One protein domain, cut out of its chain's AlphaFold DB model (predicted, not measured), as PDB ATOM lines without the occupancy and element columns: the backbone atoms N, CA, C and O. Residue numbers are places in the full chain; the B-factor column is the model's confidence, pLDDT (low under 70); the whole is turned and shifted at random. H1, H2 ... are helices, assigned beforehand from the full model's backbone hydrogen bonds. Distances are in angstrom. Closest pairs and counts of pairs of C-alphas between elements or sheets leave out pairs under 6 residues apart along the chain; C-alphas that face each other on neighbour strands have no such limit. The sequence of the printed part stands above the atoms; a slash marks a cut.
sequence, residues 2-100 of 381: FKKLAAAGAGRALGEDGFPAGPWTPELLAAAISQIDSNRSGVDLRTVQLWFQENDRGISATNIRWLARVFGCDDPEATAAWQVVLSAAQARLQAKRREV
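Overview. This is residues 2 to 100 of the 381 residues of an uncharacterized protein of Rhizobium tibeticum (UniProt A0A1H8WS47). One long helix, H5, runs along one side of a small group of four shorter helices; H4 folds back beside its first half as a helical hairpin, and on the other side of H4 comes H2, with H3 packed on H2 and the short H1 near H3. The long link from H1 to H2 loops out at one end of the domain, and the last residues of H5 run on past H4 toward the other end. The printed part has 99 residues with five named helices, H1 to H5 in chain order, and no named strand; the class is all helix. It is compact, with a radius of gyration of the C-alphas of 13.7 A, yet elongated in outline, with spans of 48 by 29 by 28 A.

Along the chain. Find C-alpha 2 at (123.045, 66.655, 56.659); there H1 begins and takes in residues 2 to 7. Read on past residues 8 to 25, which hold no named element, to H2, residues 26 to 34, 12.1 A from first to last C-alpha. H3 covers residues 45 to 52 and measures 11.2 A. H4 covers residues 61 to 71, 14.9 A long, and starts at C-alpha 61 at (122.191, 55.303, 64.150). H5 covers residues 76 to 100, 36.2 A long, and ends at C-alpha 100 at (123.401, 50.442, 42.902).

Arrangement. Start at H1, which is close to but not clearly touching H3; their closest C-alphas, those of Lys 3 and Phe 52, are 6.5 A apart, and their lines are about perpendicular at 86 degrees. H3 and H2 touch, with the closest C-alphas those of Gln 49 and Pro 26 at 5.3 A, at a steep tilt of 59 degrees, opposite ways. H2 and H4 touch about perpendicular at 82 degrees, and their closest C-alphas, Ile 33 and Trp 66, are 6.2 A apart. H4 and H5 form a helical hairpin and touch at a steep tilt of 44 degrees, opposite ways; look at C-alphas 68 and 82, the closest, 4.9 A apart. H5 touches H4 with residues 76 to 87 alone. The packing of the helices is mostly crossed: of the three pairs that touch, 0 are at a shallow tilt. H2 and H3 are each apart from H5, while H1 and H5 are only just apart, their closest C-alphas 8.1 A from each other. In H1, H2, H4 and H5 you will find every O i to N i+4 pair within hydrogen-bond range; in H3 it is 2 of 4.

Size, cuts and confidence. The two C-alphas farthest apart are those of Glu 16, in the long link from H1 to H2, and Glu 99, in H5, at 47.6 A. The links H2 to H3 and H3 to H4 are short, and H4 to H5 is tight. The printed part has no cut. The mean pLDDT of the printed part is 78.7; look for values under 70 at residues 13 to 21, residues 37 to 41 and residue 56.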
ATOM      1  N   PHE A   2     122.112  66.279  55.580       83.00
ATOM      2  CA  PHE A   2     123.045  66.655  56.659       83.00
ATOM      3  C   PHE A   2     123.868  67.920  56.355       83.00
ATOM      4  O   PHE A   2     123.765  68.889  57.092       83.00
ATOM      5  N   LYS A   3     124.569  67.976  55.211       81.75
ATOM      6  CA  LYS A   3     125.363  69.157  54.809       81.75
ATOM      7  C   LYS A   3     124.559  70.467  54.752       81.75
ATOM      8  O   LYS A   3     125.092  71.511  55.093       81.75
ATOM      9  N   LYS A   4     123.276  70.418  54.360       81.50
ATOM     10  CA  LYS A   4     122.398  71.604  54.326       81.50
ATOM     11  C   LYS A   4     122.027  72.071  55.736       81.50
ATOM     12  O   LYS A   4     122.028  73.265  55.989       81.50
ATOM     13  N   LEU A   5     121.749  71.136  56.647       80.62
ATOM     14  CA  LEU A   5     121.422  71.436  58.049       80.62
ATOM     15  C   LEU A   5     122.645  71.932  58.826       80.62
ATOM     16  O   LEU A   5     122.550  72.892  59.584       80.62
ATOM     17  N   ALA A   6     123.803  71.319  58.575       82.81
ATOM     18  CA  ALA A   6     125.081  71.770  59.105       82.81
ATOM     19  C   ALA A   6     125.411  73.189  58.612       82.81
ATOM     20  O   ALA A   6     125.747  74.049  59.421       82.81
ATOM     21  N   ALA A   7     125.228  73.468  57.316       82.00
ATOM     22  CA  ALA A   7     125.427  74.802  56.748       82.00
ATOM     23  C   ALA A   7     124.435  75.848  57.292       82.00
ATOM     24  O   ALA A   7     124.803  77.005  57.459       82.00
ATOM     25  N   ALA A   8     123.203  75.442  57.604       78.50
ATOM     26  CA  ALA A   8     122.196  76.311  58.212       78.50
ATOM     27  C   ALA A   8     122.424  76.563  59.716       78.50
ATOM     28  O   ALA A   8     121.707  77.368  60.301       78.50
ATOM     29  N   GLY A   9     123.383  75.877  60.352       76.69
ATOM     30  CA  GLY A   9     123.654  76.032  61.784       76.69
ATOM     31  C   GLY A   9     122.524  75.520  62.685       76.69
ATOM     32  O   GLY A   9     122.328  76.052  63.773       76.69
ATOM     33  N   ALA A  10     121.770  74.505  62.243       79.25
ATOM     34  CA  ALA A  10     120.633  73.966  62.993       79.25
ATOM     35  C   ALA A  10     121.029  73.576  64.431       79.25
ATOM     36  O   ALA A  10     122.025  72.880  64.625       79.25
ATOM     37  N   GLY A  11     120.265  74.025  65.427       73.81
ATOM     38  CA  GLY A  11     120.508  73.721  66.843       73.81
ATOM     39  C   GLY A  11     121.644  74.503  67.513       73.81
ATOM     40  O   GLY A  11     122.005  74.206  68.648       73.81
ATOM     41  N   ARG A  12     122.246  75.495  66.841       77.62
ATOM     42  CA  ARG A  12     123.222  76.382  67.490       77.62
ATOM     43  C   ARG A  12     122.523  77.453  68.316       77.62
ATOM     44  O   ARG A  12     121.532  78.031  67.873       77.62
ATOM     45  N   ALA A  13     123.097  77.757  69.478       66.56
ATOM     46  CA  ALA A  13     122.711  78.921  70.263       66.56
ATOM     47  C   ALA A  13     122.865  80.205  69.426       66.56
ATOM     48  O   ALA A  13     123.809  80.336  68.636       66.56
ATOM     49  N   LEU A  14     121.918  81.130  69.584       64.19
ATOM     50  CA  LEU A  14     121.976  82.450  68.961       64.19
ATOM     51  C   LEU A  14     123.092  83.271  69.625       64.19
ATOM     52  O   LEU A  14     123.309  83.151  70.831       64.19
ATOM     53  N   GLY A  15     123.805  84.077  68.836       61.75
ATOM     54  CA  GLY A  15     124.721  85.083  69.378       61.75
ATOM     55  C   GLY A  15     123.961  86.184  70.127       61.75
ATOM     56  O   GLY A  15     122.736  86.287  70.021       61.75
ATOM     57  N   GLU A  16     124.674  87.031  70.874       53.72
ATOM     58  CA  GLU A  16     124.083  88.179  71.594       53.72
ATOM     59  C   GLU A  16     123.371  89.190  70.665       53.72
ATOM     60  O   GLU A  16     122.580  90.014  71.114       53.72
ATOM     61  N   ASP A  17     123.614  89.093  69.360       53.31
ATOM     62  CA  ASP A  17     123.023  89.864  68.267       53.31
ATOM     63  C   ASP A  17     121.748  89.234  67.663       53.31
ATOM     64  O   ASP A  17     121.154  89.801  66.746       53.31
ATOM     65  N   GLY A  18     121.294  88.082  68.171       53.69
ATOM     66  CA  GLY A  18     120.063  87.414  67.728       53.69
ATOM     67  C   GLY A  18     120.180  86.669  66.393       53.69
ATOM     68  O   GLY A  18     119.175  86.165  65.888       53.69
ATOM     69  N   PHE A  19     121.387  86.552  65.830       53.81
ATOM     70  CA  PHE A  19     121.656  85.767  64.624       53.81
ATOM     71  C   PHE A  19     122.228  84.378  64.973       53.81
ATOM     72  O   PHE A  19     122.921  84.215  65.982       53.81
ATOM     73  N   PRO A  20     121.954  83.333  64.163       57.03
ATOM     74  CA  PRO A  20     122.567  82.022  64.353       57.03
ATOM     75  C   PRO A  20     124.085  82.132  64.187       57.03
ATOM     76  O   PRO A  20     124.559  82.714  63.213       57.03
ATOM     77  N   ALA A  21     124.848  81.534  65.108       62.59
ATOM     78  CA  ALA A  21     126.300  81.709  65.260       62.59
ATOM     79  C   ALA A  21     127.183  81.179  64.092       62.59
ATOM     80  O   ALA A  21     128.389  80.965  64.257       62.59
ATOM     81  N   GLY A  22     126.600  80.941  62.911       70.81
ATOM     82  CA  GLY A  22     127.242  80.443  61.693       70.81
ATOM     83  C   GLY A  22     127.049  78.936  61.454       70.81
ATOM     84  O   GLY A  22     126.445  78.240  62.275       70.81
ATOM     85  N   PRO A  23     127.575  78.388  60.346       82.50
ATOM     86  CA  PRO A  23     127.478  76.962  60.033       82.50
ATOM     87  C   PRO A  23     128.228  76.092  61.053       82.50
ATOM     88  O   PRO A  23     129.165  76.539  61.713       82.50
ATOM     89  N   TRP A  24     127.846  74.821  61.161       84.38
ATOM     90  CA  TRP A  24     128.616  73.819  61.896       84.38
ATOM     91  C   TRP A  24     129.908  73.475  61.150       84.38
ATOM     92  O   TRP A  24     129.857  73.058  59.992       84.38
ATOM     93  N   THR A  25     131.051  73.574  61.831       85.94
ATOM     94  CA  THR A  25     132.305  72.945  61.390       85.94
ATOM     95  C   THR A  25     132.458  71.561  62.034       85.94
ATOM     96  O   THR A  25     131.832  71.301  63.070       85.94
ATOM     97  N   PRO A  26     133.266  70.650  61.457       83.44
ATOM     98  CA  PRO A  26     133.509  69.333  62.045       83.44
ATOM     99  C   PRO A  26     134.002  69.397  63.495       83.44
ATOM    100  O   PRO A  26     133.573  68.600  64.325       83.44
ATOM    101  N   GLU A  27     134.852  70.373  63.808       82.88
ATOM    102  CA  GLU A  27     135.444  70.577  65.129       82.88
ATOM    103  C   GLU A  27     134.387  71.021  66.143       82.88
ATOM    104  O   GLU A  27     134.287  70.445  67.227       82.88
ATOM    105  N   LEU A  28     133.545  71.989  65.766       84.19
ATOM    106  CA  LEU A  28     132.461  72.482  66.617       84.19
ATOM    107  C   LEU A  28     131.417  71.394  66.880       84.19
ATOM    108  O   LEU A  28     130.944  71.249  68.004       84.19
ATOM    109  N   LEU A  29     131.077  70.603  65.861       83.69
ATOM    110  CA  LEU A  29     130.067  69.557  65.991       83.69
ATOM    111  C   LEU A  29     130.577  68.361  66.809       83.69
ATOM    112  O   LEU A  29     129.833  67.818  67.623       83.69
ATOM    113  N   ALA A  30     131.846  67.973  66.642       84.56
ATOM    114  CA  ALA A  30     132.474  66.937  67.461       84.56
ATOM    115  C   ALA A  30     132.535  67.346  68.941       84.56
ATOM    116  O   ALA A  30     132.226  66.536  69.821       84.56
ATOM    117  N   ALA A  31     132.874  68.612  69.210       81.75
ATOM    118  CA  ALA A  31     132.875  69.168  70.557       81.75
ATOM    119  C   ALA A  31     131.466  69.174  71.166       81.75
ATOM    120  O   ALA A  31     131.285  68.654  72.263       81.75
ATOM    121  N   ALA A  32     130.458  69.665  70.435       81.75
ATOM    122  CA  ALA A  32     129.075  69.710  70.910       81.75
ATOM    123  C   ALA A  32     128.520  68.315  71.244       81.75
ATOM    124  O   ALA A  32     127.921  68.123  72.295       81.75
ATOM    125  N   ILE A  33     128.776  67.308  70.401       82.44
ATOM    126  CA  ILE A  33     128.344  65.924  70.661       82.44
ATOM    127  C   ILE A  33     129.076  65.310  71.865       82.44
ATOM    128  O   ILE A  33     128.516  64.471  72.577       82.44
ATOM    129  N   SER A  34     130.332  65.695  72.088       81.94
ATOM    130  CA  SER A  34     131.138  65.188  73.205       81.94
ATOM    131  C   SER A  34     130.809  65.865  74.538       81.94
ATOM    132  O   SER A  34     131.118  65.305  75.582       81.94
ATOM    133  N   GLN A  35     130.162  67.033  74.509       77.88
ATOM    134  CA  GLN A  35     129.681  67.751  75.695       77.88
ATOM    135  C   GLN A  35     128.312  67.260  76.197       77.88
ATOM    136  O   GLN A  35     127.869  67.676  77.261       77.88
ATOM    137  N   ILE A  36     127.635  66.367  75.468       78.25
ATOM    138  CA  ILE A  36     126.378  65.768  75.927       78.25
ATOM    139  C   ILE A  36     126.688  64.783  77.066       78.25
ATOM    140  O   ILE A  36     127.293  63.740  76.826       78.25
ATOM    141  N   ASP A  37     126.203  65.058  78.283       57.91
ATOM    142  CA  ASP A  37     126.463  64.271  79.510       57.91
ATOM    143  C   ASP A  37     126.165  62.765  79.389       57.91
ATOM    144  O   ASP A  37     126.774  61.921  80.054       57.91
ATOM    145  N   SER A  38     125.225  62.396  78.518       62.06
ATOM    146  CA  SER A  38     124.868  60.996  78.255       62.06
ATOM    147  C   SER A  38     125.820  60.276  77.284       62.06
ATOM    148  O   SER A  38     125.675  59.070  77.070       62.06
ATOM    149  N   ASN A  39     126.829  60.964  76.738       68.19
ATOM    150  CA  ASN A  39     127.830  60.433  75.815       68.19
ATOM    151  C   ASN A  39     129.229  60.358  76.459       68.19
ATOM    152  O   ASN A  39     130.143  61.095  76.098       68.19
ATOM    153  N   ARG A  40     129.430  59.408  77.383       57.91
ATOM    154  CA  ARG A  40     130.714  59.226  78.102       57.91
ATOM    155  C   ARG A  40     131.921  58.916  77.204       57.91
ATOM    156  O   ARG A  40     133.051  59.065  77.649       57.91
ATOM    157  N   SER A  41     131.696  58.449  75.975       65.19
ATOM    158  CA  SER A  41     132.754  58.113  75.013       65.19
ATOM    159  C   SER A  41     133.143  59.269  74.088       65.19
ATOM    160  O   SER A  41     134.159  59.171  73.406       65.19
ATOM    161  N   GLY A  42     132.338  60.337  74.028       71.62
ATOM    162  CA  GLY A  42     132.473  61.386  73.020       71.62
ATOM    163  C   GLY A  42     132.265  60.878  71.588       71.62
ATOM    164  O   GLY A  42     131.843  59.740  71.358       71.62
ATOM    165  N   VAL A  43     132.531  61.736  70.603       79.69
ATOM    166  CA  VAL A  43     132.654  61.342  69.192       79.69
ATOM    167  C   VAL A  43     133.990  61.839  68.655       79.69
ATOM    168  O   VAL A  43     134.343  63.004  68.810       79.69
ATOM    169  N   ASP A  44     134.720  60.942  67.997       82.62
ATOM    170  CA  ASP A  44     136.014  61.245  67.395       82.62
ATOM    171  C   ASP A  44     135.888  62.257  66.239       82.62
ATOM    172  O   ASP A  44     135.052  62.106  65.341       82.62
ATOM    173  N   LEU A  45     136.772  63.260  66.227       81.44
ATOM    174  CA  LEU A  45     136.806  64.325  65.223       81.44
ATOM    175  C   LEU A  45     136.924  63.762  63.803       81.44
ATOM    176  O   LEU A  45     136.240  64.229  62.891       81.44
ATOM    177  N   ARG A  46     137.730  62.708  63.612       82.00
ATOM    178  CA  ARG A  46     137.907  62.073  62.297       82.00
ATOM    179  C   ARG A  46     136.604  61.466  61.782       82.00
ATOM    180  O   ARG A  46     136.338  61.493  60.581       82.00
ATOM    181  N   THR A  47     135.762  60.960  62.682       83.25
ATOM    182  CA  THR A  47     134.437  60.435  62.332       83.25
ATOM    183  C   THR A  47     133.508  61.549  61.853       83.25
ATOM    184  O   THR A  47     132.807  61.363  60.860       83.25
ATOM    185  N   VAL A  48     133.538  62.720  62.495       83.06
ATOM    186  CA  VAL A  48     132.715  63.874  62.093       83.06
ATOM    187  C   VAL A  48     133.202  64.479  60.776       83.06
ATOM    188  O   VAL A  48     132.389  64.777  59.903       83.06
ATOM    189  N   GLN A  49     134.518  64.590  60.571       85.56
ATOM    190  CA  GLN A  49     135.099  65.067  59.310       85.56
ATOM    191  C   GLN A  49     134.638  64.225  58.107       85.56
ATOM    192  O   GLN A  49     134.294  64.775  57.058       85.56
ATOM    193  N   LEU A  50     134.523  62.903  58.277       84.81
ATOM    194  CA  LEU A  50     134.003  61.997  57.246       84.81
ATOM    195  C   LEU A  50     132.531  62.252  56.873       84.81
ATOM    196  O   LEU A  50     132.114  61.837  55.793       84.81
ATOM    197  N   TRP A  51     131.734  62.914  57.721       85.50
ATOM    198  CA  TRP A  51     130.342  63.274  57.401       85.50
ATOM    199  C   TRP A  51     130.241  64.524  56.523       85.50
ATOM    200  O   TRP A  51     129.273  64.684  55.774       85.50
ATOM    201  N   PHE A  52     131.228  65.418  56.612       82.62
ATOM    202  CA  PHE A  52     131.313  66.624  55.784       82.62
ATOM    203  C   PHE A  52     131.914  66.338  54.402       82.62
ATOM    204  O   PHE A  52     131.598  67.032  53.430       82.62
ATOM    205  N   GLN A  53     132.707  65.275  54.284       82.50
ATOM    206  CA  GLN A  53     133.200  64.768  53.007       82.50
ATOM    207  C   GLN A  53     132.083  64.095  52.190       82.50
ATOM    208  O   GLN A  53     131.015  63.749  52.698       82.50
ATOM    209  N   GLU A  54     132.271  63.974  50.876       70.50
ATOM    210  CA  GLU A  54     131.418  63.115  50.048       70.50
ATOM    211  C   GLU A  54     131.797  61.663  50.313       70.50
ATOM    212  O   GLU A  54     132.816  61.173  49.841       70.50
ATOM    213  N   ASN A  55     131.015  61.004  51.164       71.75
ATOM    214  CA  ASN A  55     131.277  59.635  51.569       71.75
ATOM    215  C   ASN A  55     130.002  58.805  51.518       71.75
ATOM    216  O   ASN A  55     128.995  59.108  52.170       71.75
ATOM    217  N   ASP A  56     130.106  57.672  50.841       67.44
ATOM    218  CA  ASP A  56     129.061  56.671  50.731       67.44
ATOM    219  C   ASP A  56     128.990  55.768  51.961       67.44
ATOM    220  O   ASP A  56     128.564  54.629  51.841       67.44
ATOM    221  N   ARG A  57     129.404  56.213  53.155       72.31
ATOM    222  CA  ARG A  57     129.205  55.470  54.417       72.31
ATOM    223  C   ARG A  57     128.064  56.020  55.269       72.31
ATOM    224  O   ARG A  57     127.381  55.224  55.913       72.31
ATOM    225  N   GLY A  58     127.696  57.293  55.104       80.75
ATOM    226  CA  GLY A  58     126.612  57.920  55.870       80.75
ATOM    227  C   GLY A  58     126.925  58.007  57.370       80.75
ATOM    228  O   GLY A  58     128.058  57.776  57.787       80.75
ATOM    229  N   ILE A  59     125.922  58.349  58.179       84.56
ATOM    230  CA  ILE A  59     126.052  58.519  59.636       84.56
ATOM    231  C   ILE A  59     125.390  57.325  60.334       84.56
ATOM    232  O   ILE A  59     124.339  56.870  59.889       84.56
ATOM    233  N   SER A  60     126.006  56.782  61.388       83.69
ATOM    234  CA  SER A  60     125.464  55.638  62.139       83.69
ATOM    235  C   SER A  60     124.252  56.031  62.996       83.69
ATOM    236  O   SER A  60     124.128  57.183  63.403       83.69
ATOM    237  N   ALA A  61     123.392  55.064  63.340       82.25
ATOM    238  CA  ALA A  61     122.191  55.303  64.150       82.25
ATOM    239  C   ALA A  61     122.508  55.919  65.529       82.25
ATOM    240  O   ALA A  61     121.836  56.848  65.971       82.25
ATOM    241  N   THR A  62     123.589  55.466  66.175       81.50
ATOM    242  CA  THR A  62     124.076  56.034  67.442       81.50
ATOM    243  C   THR A  62     124.414  57.516  67.304       81.50
ATOM    244  O   THR A  62     124.029  58.320  68.146       81.50
ATOM    245  N   ASN A  63     125.087  57.890  66.214       84.44
ATOM    246  CA  ASN A  63     125.488  59.270  65.958       84.44
ATOM    247  C   ASN A  63     124.318  60.133  65.468       84.44
ATOM    248  O   ASN A  63     124.281  61.322  65.760       84.44
ATOM    249  N   ILE A  64     123.326  59.540  64.798       86.56
ATOM    250  CA  ILE A  64     122.064  60.210  64.461       86.56
ATOM    251  C   ILE A  64     121.306  60.614  65.721       86.56
ATOM    252  O   ILE A  64     120.801  61.728  65.772       86.56
ATOM    253  N   ARG A  65     121.263  59.758  66.748       85.12
ATOM    254  CA  ARG A  65     120.632  60.101  68.030       85.12
ATOM    255  C   ARG A  65     121.296  61.320  68.677       85.12
ATOM    256  O   ARG A  65     120.603  62.196  69.181       85.12
ATOM    257  N   TRP A  66     122.625  61.401  68.625       87.00
ATOM    258  CA  TRP A  66     123.355  62.559  69.143       87.00
ATOM    259  C   TRP A  66     123.144  63.814  68.297       87.00
ATOM    260  O   TRP A  66     122.888  64.878  68.844       87.00
ATOM    261  N   LEU A  67     123.163  63.693  66.970       85.38
ATOM    262  CA  LEU A  67     122.872  64.810  66.071       85.38
ATOM    263  C   LEU A  67     121.445  65.328  66.216       85.38
ATOM    264  O   LEU A  67     121.239  66.532  66.173       85.38
ATOM    265  N   ALA A  68     120.470  64.439  66.403       85.69
ATOM    266  CA  ALA A  68     119.087  64.822  66.642       85.69
ATOM    267  C   ALA A  68     118.953  65.634  67.933       85.69
ATOM    268  O   ALA A  68     118.216  66.612  67.965       85.69
ATOM    269  N   ARG A  69     119.723  65.267  68.959       83.75
ATOM    270  CA  ARG A  69     119.770  65.972  70.239       83.75
ATOM    271  C   ARG A  69     120.440  67.345  70.131       83.75
ATOM    272  O   ARG A  69     119.917  68.312  70.671       83.75
ATOM    273  N   VAL A  70     121.525  67.453  69.357       84.81
ATOM    274  CA  VAL A  70     122.174  68.743  69.047       84.81
ATOM    275  C   VAL A  70     121.252  69.638  68.210       84.81
ATOM    276  O   VAL A  70     121.059  70.800  68.538       84.81
ATOM    277  N   PHE A  71     120.647  69.114  67.141       83.69
ATOM    278  CA  PHE A  71     119.757  69.888  66.265       83.69
ATOM    279  C   PHE A  71     118.416  70.233  66.920       83.69
ATOM    280  O   PHE A  71     117.793  71.223  66.539       83.69
ATOM    281  N   GLY A  72     117.988  69.434  67.896       82.75
ATOM    282  CA  GLY A  72     116.817  69.671  68.729       82.75
ATOM    283  C   GLY A  72     117.084  70.520  69.970       82.75
ATOM    284  O   GLY A  72     116.159  70.690  70.749       82.75
ATOM    285  N   CYS A  73     118.300  71.044  70.179       81.50
ATOM    286  CA  CYS A  73     118.656  71.835  71.367       81.50
ATOM    287  C   CYS A  73     118.290  71.150  72.700       81.50
ATOM    288  O   CYS A  73     117.779  71.805  73.604       81.50
ATOM    289  N   ASP A  74     118.486  69.832  72.802       76.62
ATOM    290  CA  ASP A  74     118.089  69.010  73.957       76.62
ATOM    291  C   ASP A  74     116.578  68.983  74.289       76.62
ATOM    292  O   ASP A  74     116.183  68.315  75.249       76.62
ATOM    293  N   ASP A  75     115.718  69.613  73.481       80.88
ATOM    294  CA  ASP A  75     114.264  69.526  73.622       80.88
ATOM    295  C   ASP A  75     113.772  68.128  73.194       80.88
ATOM    296  O   ASP A  75     114.100  67.676  72.087       80.88
ATOM    297  N   PRO A  76     113.019  67.397  74.039       78.19
ATOM    298  CA  PRO A  76     112.590  66.032  73.742       78.19
ATOM    299  C   PRO A  76     111.712  65.920  72.489       78.19
ATOM    300  O   PRO A  76     111.874  64.958  71.732       78.19
ATOM    301  N   GLU A  77     110.824  66.884  72.235       79.38
ATOM    302  CA  GLU A  77     109.926  66.849  71.073       79.38
ATOM    303  C   GLU A  77     110.682  67.146  69.775       79.38
ATOM    304  O   GLU A  77     110.606  66.369  68.815       79.38
ATOM    305  N   ALA A  78     111.493  68.207  69.758       78.75
ATOM    306  CA  ALA A  78     112.340  68.531  68.616       78.75
ATOM    307  C   ALA A  78     113.373  67.426  68.340       78.75
ATOM    308  O   ALA A  78     113.605  67.072  67.183       78.75
ATOM    309  N   THR A  79     113.958  66.827  69.381       82.88
ATOM    310  CA  THR A  79     114.906  65.708  69.247       82.88
ATOM    311  C   THR A  79     114.239  64.489  68.610       82.88
ATOM    312  O   THR A  79     114.811  63.894  67.695       82.88
ATOM    313  N   ALA A  80     113.024  64.126  69.033       78.44
ATOM    314  CA  ALA A  80     112.285  63.012  68.442       78.44
ATOM    315  C   ALA A  80     111.962  63.272  66.960       78.44
ATOM    316  O   ALA A  80     112.198  62.407  66.111       78.44
ATOM    317  N   ALA A  81     111.511  64.487  66.629       82.62
ATOM    318  CA  ALA A  81     111.247  64.890  65.249       82.62
ATOM    319  C   ALA A  81     112.516  64.813  64.380       82.62
ATOM    320  O   ALA A  81     112.502  64.228  63.291       82.62
ATOM    321  N   TRP A  82     113.645  65.327  64.876       86.06
ATOM    322  CA  TRP A  82     114.924  65.250  64.172       86.06
ATOM    323  C   TRP A  82     115.430  63.820  64.015       86.06
ATOM    324  O   TRP A  82     115.984  63.482  62.965       86.06
ATOM    325  N   GLN A  83     115.218  62.962  65.012       87.12
ATOM    326  CA  GLN A  83     115.628  61.565  64.955       87.12
ATOM    327  C   GLN A  83     114.883  60.808  63.851       87.12
ATOM    328  O   GLN A  83     115.528  60.096  63.081       87.12
ATOM    329  N   VAL A  84     113.567  61.014  63.717       85.06
ATOM    330  CA  VAL A  84     112.747  60.431  62.637       85.06
ATOM    331  C   VAL A  84     113.220  60.908  61.264       85.06
ATOM    332  O   VAL A  84     113.370  60.127  60.324       85.06
ATOM    333  N   VAL A  85     113.493  62.205  61.134       86.12
ATOM    334  CA  VAL A  85     113.911  62.799  59.863       86.12
ATOM    335  C   VAL A  85     115.297  62.295  59.430       86.12
ATOM    336  O   VAL A  85     115.507  61.955  58.260       86.12
ATOM    337  N   LEU A  86     116.253  62.228  60.359       85.75
ATOM    338  CA  LEU A  86     117.611  61.763  60.082       85.75
ATOM    339  C   LEU A  86     117.666  60.250  59.827       85.75
ATOM    340  O   LEU A  86     118.391  59.825  58.922       85.75
ATOM    341  N   SER A  87     116.885  59.443  60.554       84.56
ATOM    342  CA  SER A  87     116.800  57.996  60.318       84.56
ATOM    343  C   SER A  87     116.167  57.687  58.959       84.56
ATOM    344  O   SER A  87     116.714  56.888  58.196       84.56
ATOM    345  N   ALA A  88     115.104  58.403  58.572       85.25
ATOM    346  CA  ALA A  88     114.497  58.279  57.248       85.25
ATOM    347  C   ALA A  88     115.479  58.649  56.122       85.25
ATOM    348  O   ALA A  88     115.531  57.990  55.080       85.25
ATOM    349  N   ALA A  89     116.306  59.682  56.321       83.62
ATOM    350  CA  ALA A  89     117.354  60.046  55.369       83.62
ATOM    351  C   ALA A  89     118.447  58.964  55.253       83.62
ATOM    352  O   ALA A  89     118.926  58.699  54.147       83.62
ATOM    353  N   GLN A  90     118.819  58.318  56.364       84.62
ATOM    354  CA  GLN A  90     119.759  57.194  56.365       84.62
ATOM    355  C   GLN A  90     119.175  55.971  55.642       84.62
ATOM    356  O   GLN A  90     119.868  55.375  54.815       84.62
ATOM    357  N   ALA A  91     117.905  55.640  55.886       84.44
ATOM    358  CA  ALA A  91     117.207  54.532  55.236       84.44
ATOM    359  C   ALA A  91     117.146  54.714  53.709       84.44
ATOM    360  O   ALA A  91     117.495  53.804  52.960       84.44
ATOM    361  N   ARG A  92     116.820  55.926  53.233       84.88
ATOM    362  CA  ARG A  92     116.847  56.264  51.794       84.88
ATOM    363  C   ARG A  92     118.230  56.072  51.174       84.88
ATOM    364  O   ARG A  92     118.348  55.585  50.053       84.88
ATOM    365  N   LEU A  93     119.288  56.441  51.897       84.00
ATOM    366  CA  LEU A  93     120.660  56.273  51.425       84.00
ATOM    367  C   LEU A  93     121.045  54.787  51.356       84.00
ATOM    368  O   LEU A  93     121.655  54.358  50.377       84.00
ATOM    369  N   GLN A  94     120.662  53.988  52.353       83.31
ATOM    370  CA  GLN A  94     120.876  52.540  52.340       83.31
ATOM    371  C   GLN A  94     120.099  51.846  51.211       83.31
ATOM    372  O   GLN A  94     120.671  50.992  50.537       83.31
ATOM    373  N   ALA A  95     118.850  52.249  50.955       84.69
ATOM    374  CA  ALA A  95     118.049  51.751  49.837       84.69
ATOM    375  C   ALA A  95     118.728  52.039  48.488       84.69
ATOM    376  O   ALA A  95     118.973  51.115  47.718       84.69
ATOM    377  N   LYS A  96     119.177  53.284  48.265       83.50
ATOM    378  CA  LYS A  96     119.913  53.659  47.046       83.50
ATOM    379  C   LYS A  96     121.190  52.829  46.850       83.50
ATOM    380  O   LYS A  96     121.531  52.478  45.727       83.50
ATOM    381  N   ARG A  97     121.901  52.464  47.925       81.00
ATOM    382  CA  ARG A  97     123.072  51.570  47.820       81.00
ATOM    383  C   ARG A  97     122.702  50.148  47.421       81.00
ATOM    384  O   ARG A  97     123.465  49.518  46.697       81.00
ATOM    385  N   ARG A  98     121.581  49.627  47.925       81.19
ATOM    386  CA  ARG A  98     121.090  48.296  47.539       81.19
ATOM    387  C   ARG A  98     120.737  48.274  46.051       81.19
ATOM    388  O   ARG A  98     121.113  47.330  45.369       81.19
ATOM    389  N   GLU A  99     120.133  49.345  45.538       83.00
ATOM    390  CA  GLU A  99     119.840  49.507  44.107       83.00
ATOM    391  C   GLU A  99     121.107  49.581  43.244       83.00
ATOM    392  O   GLU A  99     121.193  48.872  42.247       83.00
ATOM    393  N   VAL A 100     122.122  50.361  43.642       78.75
ATOM    394  CA  VAL A 100     123.401  50.442  42.902       78.75
ATOM    395  C   VAL A 100     124.131  49.094  42.899       78.75
ATOM    396  O   VAL A 100     124.574  48.648  41.847       78.75
TER     397      VAL A 100